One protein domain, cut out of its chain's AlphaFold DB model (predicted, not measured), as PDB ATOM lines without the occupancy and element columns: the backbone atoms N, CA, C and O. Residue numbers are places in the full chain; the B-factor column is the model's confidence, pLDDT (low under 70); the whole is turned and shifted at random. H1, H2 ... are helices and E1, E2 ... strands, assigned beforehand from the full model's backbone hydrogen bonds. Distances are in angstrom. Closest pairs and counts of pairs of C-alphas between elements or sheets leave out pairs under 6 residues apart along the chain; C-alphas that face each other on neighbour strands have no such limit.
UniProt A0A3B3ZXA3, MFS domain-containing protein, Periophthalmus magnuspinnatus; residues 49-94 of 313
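What this domain is: This is residues 49 to 94 of the 313 residues of the protein "MFS domain-containing protein" of Periophthalmus magnuspinnatus (UniProt A0A3B3ZXA3). A short ladder of two antiparallel strands, E1 and E2, sits near the middle of a chain made mostly of loops. At one end of the longest axis the chain folds back through the short helix H2 and the loop of residues 78 to 83; at the other end lies E3, whose residues 91 to 92 pair with residues 49 to 50. The small helix H1 lies off to one side on a loop, and residues 56 to 61, of which 59 to 61 belong to H1, stick out. The printed part has 46 residues with two named helices and three named strands, in the order H1, E1, H2, E2, E3; the class is mixed, helices and strands, with under half of the residues in named elements. The whole is compact, with a radius of gyration of the C-alphas of 10.1 A and spans of 30 by 21 by 18 A.

How they stand to each other: Begin at residues 49 to 50, which pair antiparallel with residues 91 to 92 of E3, residues 91 to 93; E3 pairs with no named strand. Next look at H1, residues 59 to 63, which is apart from E3. Go on to E1, residues 69 to 71, and E2, residues 84 to 86: they are antiparallel neighbours, with 137 degrees between their directions. C-alphas 70 and 85 face each other at 5.5 A. Across this pair, N 70 and O 85 are 2.9 A apart and N 85 and O 70 are 2.8 A apart, both within hydrogen-bond range. H2, residues 73 to 77, is apart from H1 and from E3. E3 is apart from E1 and from E2, and H1 is apart from E2. In H1 and H2 every O i to N i+4 pair is within hydrogen-bond range.

Where its parts are: Find C-alpha 59 at (-39.764, -35.849, 11.058); from there H1 runs 6.5 A to C-alpha 63. E1 begins at C-alpha 69, at (-41.989, -32.795, -5.604), and reaches C-alpha 71 after 7.0 A. H2 spans 6.4 A from C-alpha 73 to C-alpha 77, and E2 spans 6.9 A from C-alpha 84 to C-alpha 86. E3 runs 6.4 A from C-alpha 91 to C-alpha 93, at (-45.425, -45.168, 0.727).

The domain as a whole: The two C-alphas farthest apart are those of Trp 80 and Ser 94, at 30.6 A, while the first and last printed C-alphas, of His 49 and Ser 94, are 8.7 A apart. The printed part has no cut. The links from H1 to E1, E1 to H2 and E2 to E3 are tight, and the link from H2 to E2 is short. The mean pLDDT of the printed part is 70.2; look for values under 70 at residues 54 to 66 and 72 to 83, where the model's confidence is low.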
ATOM      1  N   HIS A  49     -44.594 -39.846  -0.007       85.06
ATOM      2  CA  HIS A  49     -43.641 -38.747  -0.129       85.06
ATOM      3  C   HIS A  49     -42.449 -39.176  -0.998       85.06
ATOM      4  O   HIS A  49     -42.259 -40.370  -1.249       85.06
ATOM      5  N   CYS A  50     -41.665 -38.215  -1.493       85.25
ATOM      6  CA  CYS A  50     -40.479 -38.530  -2.286       85.25
ATOM      7  C   CYS A  50     -39.421 -39.219  -1.415       85.25
ATOM      8  O   CYS A  50     -39.143 -38.778  -0.299       85.25
ATOM      9  N   THR A  51     -38.756 -40.233  -1.960       81.50
ATOM     10  CA  THR A  51     -37.573 -40.812  -1.322       81.50
ATOM     11  C   THR A  51     -36.424 -39.799  -1.357       81.50
ATOM     12  O   THR A  51     -36.183 -39.129  -2.369       81.50
ATOM     13  N   VAL A  52     -35.721 -39.657  -0.234       74.38
ATOM     14  CA  VAL A  52     -34.549 -38.784  -0.104       74.38
ATOM     15  C   VAL A  52     -33.343 -39.662   0.227       74.38
ATOM     16  O   VAL A  52     -33.295 -40.219   1.326       74.38
ATOM     17  N   PRO A  53     -32.386 -39.835  -0.698       70.31
ATOM     18  CA  PRO A  53     -31.148 -40.528  -0.390       70.31
ATOM     19  C   PRO A  53     -30.295 -39.676   0.567       70.31
ATOM     20  O   PRO A  53     -30.215 -38.459   0.433       70.31
ATOM     21  N   GLU A  54     -29.664 -40.340   1.538       60.81
ATOM     22  CA  GLU A  54     -28.547 -39.815   2.349       60.81
ATOM     23  C   GLU A  54     -28.839 -38.741   3.416       60.81
ATOM     24  O   GLU A  54     -27.898 -38.214   4.011       60.81
ATOM     25  N   ALA A  55     -30.097 -38.473   3.778       58.53
ATOM     26  CA  ALA A  55     -30.405 -37.539   4.868       58.53
ATOM     27  C   ALA A  55     -31.292 -38.162   5.962       58.53
ATOM     28  O   ALA A  55     -32.460 -38.468   5.729       58.53
ATOM     29  N   ASN A  56     -30.763 -38.272   7.192       59.44
ATOM     30  CA  ASN A  56     -31.569 -38.435   8.414       59.44
ATOM     31  C   ASN A  56     -32.262 -37.096   8.723       59.44
ATOM     32  O   ASN A  56     -31.880 -36.377   9.646       59.44
ATOM     33  N   LEU A  57     -33.234 -36.719   7.891       63.31
ATOM     34  CA  LEU A  57     -34.066 -35.542   8.124       63.31
ATOM     35  C   LEU A  57     -34.919 -35.764   9.379       63.31
ATOM     36  O   LEU A  57     -35.428 -36.861   9.609       63.31
ATOM     37  N   THR A  58     -35.092 -34.720  10.191       62.41
ATOM     38  CA  THR A  58     -36.072 -34.729  11.283       62.41
ATOM     39  C   THR A  58     -37.486 -34.891  10.718       62.41
ATOM     40  O   THR A  58     -37.789 -34.382   9.638       62.41
ATOM     41  N   GLU A  59     -38.373 -35.561  11.466       61.72
ATOM     42  CA  GLU A  59     -39.764 -35.849  11.058       61.72
ATOM     43  C   GLU A  59     -40.557 -34.599  10.611       61.72
ATOM     44  O   GLU A  59     -41.533 -34.704   9.869       61.72
ATOM     45  N   GLU A  60     -40.145 -33.402  11.038       57.50
ATOM     46  CA  GLU A  60     -40.739 -32.119  10.641       57.50
ATOM     47  C   GLU A  60     -40.512 -31.789   9.157       57.50
ATOM     48  O   GLU A  60     -41.460 -31.410   8.469       57.50
ATOM     49  N   TRP A  61     -39.311 -32.030   8.620       59.62
ATOM     50  CA  TRP A  61     -39.007 -31.794   7.200       59.62
ATOM     51  C   TRP A  61     -39.693 -32.808   6.278       59.62
ATOM     52  O   TRP A  61     -40.010 -32.490   5.133       59.62
ATOM     53  N   GLN A  62     -39.974 -34.015   6.781       59.75
ATOM     54  CA  GLN A  62     -40.779 -35.007   6.060       59.75
ATOM     55  C   GLN A  62     -42.254 -34.593   5.954       59.75
ATOM     56  O   GLN A  62     -42.904 -34.901   4.957       59.75
ATOM     57  N   LYS A  63     -42.790 -33.867   6.946       57.28
ATOM     58  CA  LYS A  63     -44.186 -33.392   6.938       57.28
ATOM     59  C   LYS A  63     -44.426 -32.203   6.006       57.28
ATOM     60  O   LYS A  63     -45.545 -32.050   5.524       57.28
ATOM     61  N   GLU A  64     -43.409 -31.386   5.734       57.41
ATOM     62  CA  GLU A  64     -43.507 -30.237   4.816       57.41
ATOM     63  C   GLU A  64     -43.286 -30.592   3.335       57.41
ATOM     64  O   GLU A  64     -43.388 -29.728   2.460       57.41
ATOM     65  N   GLN A  65     -43.013 -31.858   3.014       63.56
ATOM     66  CA  GLN A  65     -42.766 -32.274   1.637       63.56
ATOM     67  C   GLN A  65     -44.069 -32.388   0.829       63.56
ATOM     68  O   GLN A  65     -45.066 -32.969   1.264       63.56
ATOM     69  N   SER A  66     -44.064 -31.865  -0.397       65.88
ATOM     70  CA  SER A  66     -45.162 -32.080  -1.345       65.88
ATOM     71  C   SER A  66     -45.176 -33.521  -1.869       65.88
ATOM     72  O   SER A  66     -44.128 -34.120  -2.086       65.88
ATOM     73  N   ARG A  67     -46.367 -34.067  -2.156       75.81
ATOM     74  CA  ARG A  67     -46.546 -35.470  -2.595       75.81
ATOM     75  C   ARG A  67     -45.789 -35.837  -3.882       75.81
ATOM     76  O   ARG A  67     -45.411 -36.988  -4.058       75.81
ATOM     77  N   CYS A  68     -45.570 -34.861  -4.767       82.69
ATOM     78  CA  CYS A  68     -45.027 -35.073  -6.116       82.69
ATOM     79  C   CYS A  68     -43.733 -34.311  -6.418       82.69
ATOM     80  O   CYS A  68     -43.204 -34.406  -7.526       82.69
ATOM     81  N   SER A  69     -43.226 -33.551  -5.454       79.88
ATOM     82  CA  SER A  69     -41.989 -32.795  -5.604       79.88
ATOM     83  C   SER A  69     -41.243 -32.738  -4.283       79.88
ATOM     84  O   SER A  69     -41.844 -32.702  -3.210       79.88
ATOM     85  N   ARG A  70     -39.918 -32.698  -4.361       75.44
ATOM     86  CA  ARG A  70     -39.046 -32.505  -3.207       75.44
ATOM     87  C   ARG A  70     -38.192 -31.266  -3.392       75.44
ATOM     88  O   ARG A  70     -37.996 -30.794  -4.508       75.44
ATOM     89  N   TYR A  71     -37.671 -30.753  -2.288       72.56
ATOM     90  CA  TYR A  71     -36.614 -29.757  -2.344       72.56
ATOM     91  C   TYR A  71     -35.335 -30.386  -2.895       72.56
ATOM     92  O   TYR A  71     -35.002 -31.521  -2.554       72.56
ATOM     93  N   ARG A  72     -34.615 -29.634  -3.728       69.50
ATOM     94  CA  ARG A  72     -33.266 -30.007  -4.162       69.50
ATOM     95  C   ARG A  72     -32.333 -30.089  -2.960       69.50
ATOM     96  O   ARG A  72     -32.247 -29.129  -2.198       69.50
ATOM     97  N   LEU A  73     -31.619 -31.201  -2.813       69.25
ATOM     98  CA  LEU A  73     -30.731 -31.431  -1.667       69.25
ATOM     99  C   LEU A  73     -29.634 -30.355  -1.575       69.25
ATOM    100  O   LEU A  73     -29.422 -29.775  -0.511       69.25
ATOM    101  N   ASP A  74     -29.050 -30.000  -2.723       64.38
ATOM    102  CA  ASP A  74     -28.042 -28.941  -2.883       64.38
ATOM    103  C   ASP A  74     -28.535 -27.584  -2.363       64.38
ATOM    104  O   ASP A  74     -27.774 -26.769  -1.861       64.38
ATOM    105  N   VAL A  75     -29.842 -27.354  -2.474       63.81
ATOM    106  CA  VAL A  75     -30.511 -26.102  -2.129       63.81
ATOM    107  C   VAL A  75     -30.899 -26.051  -0.648       63.81
ATOM    108  O   VAL A  75     -30.854 -24.981  -0.043       63.81
ATOM    109  N   VAL A  76     -31.247 -27.196  -0.050       62.75
ATOM    110  CA  VAL A  76     -31.517 -27.311   1.396       62.75
ATOM    111  C   VAL A  76     -30.233 -27.107   2.203       62.75
ATOM    112  O   VAL A  76     -30.269 -26.455   3.246       62.75
ATOM    113  N   LEU A  77     -29.096 -27.601   1.703       63.19
ATOM    114  CA  LEU A  77     -27.781 -27.389   2.315       63.19
ATOM    115  C   LEU A  77     -27.331 -25.919   2.257       63.19
ATOM    116  O   LEU A  77     -26.684 -25.451   3.191       63.19
ATOM    117  N   ASP A  78     -27.723 -25.185   1.211       61.94
ATOM    118  CA  ASP A  78     -27.344 -23.779   1.005       61.94
ATOM    119  C   ASP A  78     -28.326 -22.756   1.617       61.94
ATOM    120  O   ASP A  78     -28.127 -21.555   1.456       61.94
ATOM    121  N   LEU A  79     -29.377 -23.195   2.331       61.28
ATOM    122  CA  LEU A  79     -30.336 -22.408   3.147       61.28
ATOM    123  C   LEU A  79     -31.063 -21.208   2.479       61.28
ATOM    124  O   LEU A  79     -31.941 -20.616   3.109       61.28
ATOM    125  N   TRP A  80     -30.755 -20.844   1.228       55.75
ATOM    126  CA  TRP A  80     -31.173 -19.569   0.619       55.75
ATOM    127  C   TRP A  80     -31.884 -19.678  -0.737       55.75
ATOM    128  O   TRP A  80     -32.478 -18.695  -1.187       55.75
ATOM    129  N   ALA A  81     -31.901 -20.846  -1.384       53.84
ATOM    130  CA  ALA A  81     -32.639 -21.045  -2.633       53.84
ATOM    131  C   ALA A  81     -33.946 -21.831  -2.406       53.84
ATOM    132  O   ALA A  81     -34.061 -22.665  -1.516       53.84
ATOM    133  N   LYS A  82     -34.977 -21.555  -3.213       57.31
ATOM    134  CA  LYS A  82     -36.215 -22.350  -3.269       57.31
ATOM    135  C   LYS A  82     -36.238 -23.075  -4.605       57.31
ATOM    136  O   LYS A  82     -36.595 -22.484  -5.619       57.31
ATOM    137  N   GLY A  83     -35.813 -24.333  -4.613       64.88
ATOM    138  CA  GLY A  83     -35.828 -25.183  -5.799       64.88
ATOM    139  C   GLY A  83     -36.596 -26.463  -5.520       64.88
ATOM    140  O   GLY A  83     -36.146 -27.267  -4.706       64.88
ATOM    141  N   PHE A  84     -37.734 -26.645  -6.191       71.81
ATOM    142  CA  PHE A  84     -38.451 -27.917  -6.219       71.81
ATOM    143  C   PHE A  84     -37.996 -28.727  -7.430       71.81
ATOM    144  O   PHE A  84     -37.859 -28.191  -8.530       71.81
ATOM    145  N   GLU A  85     -37.795 -30.018  -7.230       76.31
ATOM    146  CA  GLU A  85     -37.573 -30.990  -8.291       76.31
ATOM    147  C   GLU A  85     -38.586 -32.137  -8.185       76.31
ATOM    148  O   GLU A  85     -39.094 -32.412  -7.091       76.31
ATOM    149  N   PRO A  86     -38.930 -32.797  -9.307       81.62
ATOM    150  CA  PRO A  86     -39.722 -34.022  -9.255       81.62
ATOM    151  C   PRO A  86     -38.995 -35.101  -8.439       81.62
ATOM    152  O   PRO A  86     -37.769 -35.079  -8.326       81.62
ATOM    153  N   CYS A  87     -39.742 -36.055  -7.873       82.19
ATOM    154  CA  CYS A  87     -39.139 -37.189  -7.170       82.19
ATOM    155  C   CYS A  87     -38.327 -38.044  -8.168       82.19
ATOM    156  O   CYS A  87     -38.897 -38.838  -8.912       82.19
ATOM    157  N   VAL A  88     -37.005 -37.862  -8.214       81.25
ATOM    158  CA  VAL A  88     -36.106 -38.619  -9.109       81.25
ATOM    159  C   VAL A  88     -35.679 -39.966  -8.522       81.25
ATOM    160  O   VAL A  88     -35.454 -40.910  -9.271       81.25
ATOM    161  N   ASP A  89     -35.643 -40.072  -7.192       81.56
ATOM    162  CA  ASP A  89     -35.168 -41.256  -6.458       81.56
ATOM    163  C   ASP A  89     -36.312 -42.188  -6.004       81.56
ATOM    164  O   ASP A  89     -36.143 -43.018  -5.110       81.56
ATOM    165  N   GLY A  90     -37.494 -42.043  -6.608       84.94
ATOM    166  CA  GLY A  90     -38.689 -42.832  -6.302       84.94
ATOM    167  C   GLY A  90     -39.520 -42.300  -5.129       84.94
ATOM    168  O   GLY A  90     -39.348 -41.164  -4.668       84.94
ATOM    169  N   TRP A  91     -40.449 -43.135  -4.659       87.81
ATOM    170  CA  TRP A  91     -41.439 -42.790  -3.637       87.81
ATOM    171  C   TRP A  91     -41.376 -43.727  -2.435       87.81
ATOM    172  O   TRP A  91     -41.110 -44.921  -2.553       87.81
ATOM    173  N   THR A  92     -41.679 -43.173  -1.265       86.75
ATOM    174  CA  THR A  92     -41.883 -43.930  -0.032       86.75
ATOM    175  C   THR A  92     -43.358 -43.852   0.355       86.75
ATOM    176  O   THR A  92     -43.906 -42.773   0.591       86.75
ATOM    177  N   TYR A  93     -44.005 -45.015   0.414       89.69
ATOM    178  CA  TYR A  93     -45.425 -45.168   0.727       89.69
ATOM    179  C   TYR A  93     -45.628 -45.586   2.189       89.69
ATOM    180  O   TYR A  93     -44.913 -46.454   2.696       89.69
ATOM    181  N   SER A  94     -46.627 -45.005   2.862       88.94
ATOM    182  CA  SER A  94     -47.051 -45.457   4.192       88.94
ATOM    183  C   SER A  94     -47.628 -46.872   4.118       88.94
ATOM    184  O   SER A  94     -48.434 -47.190   3.241       88.94
TER     185      SER A  94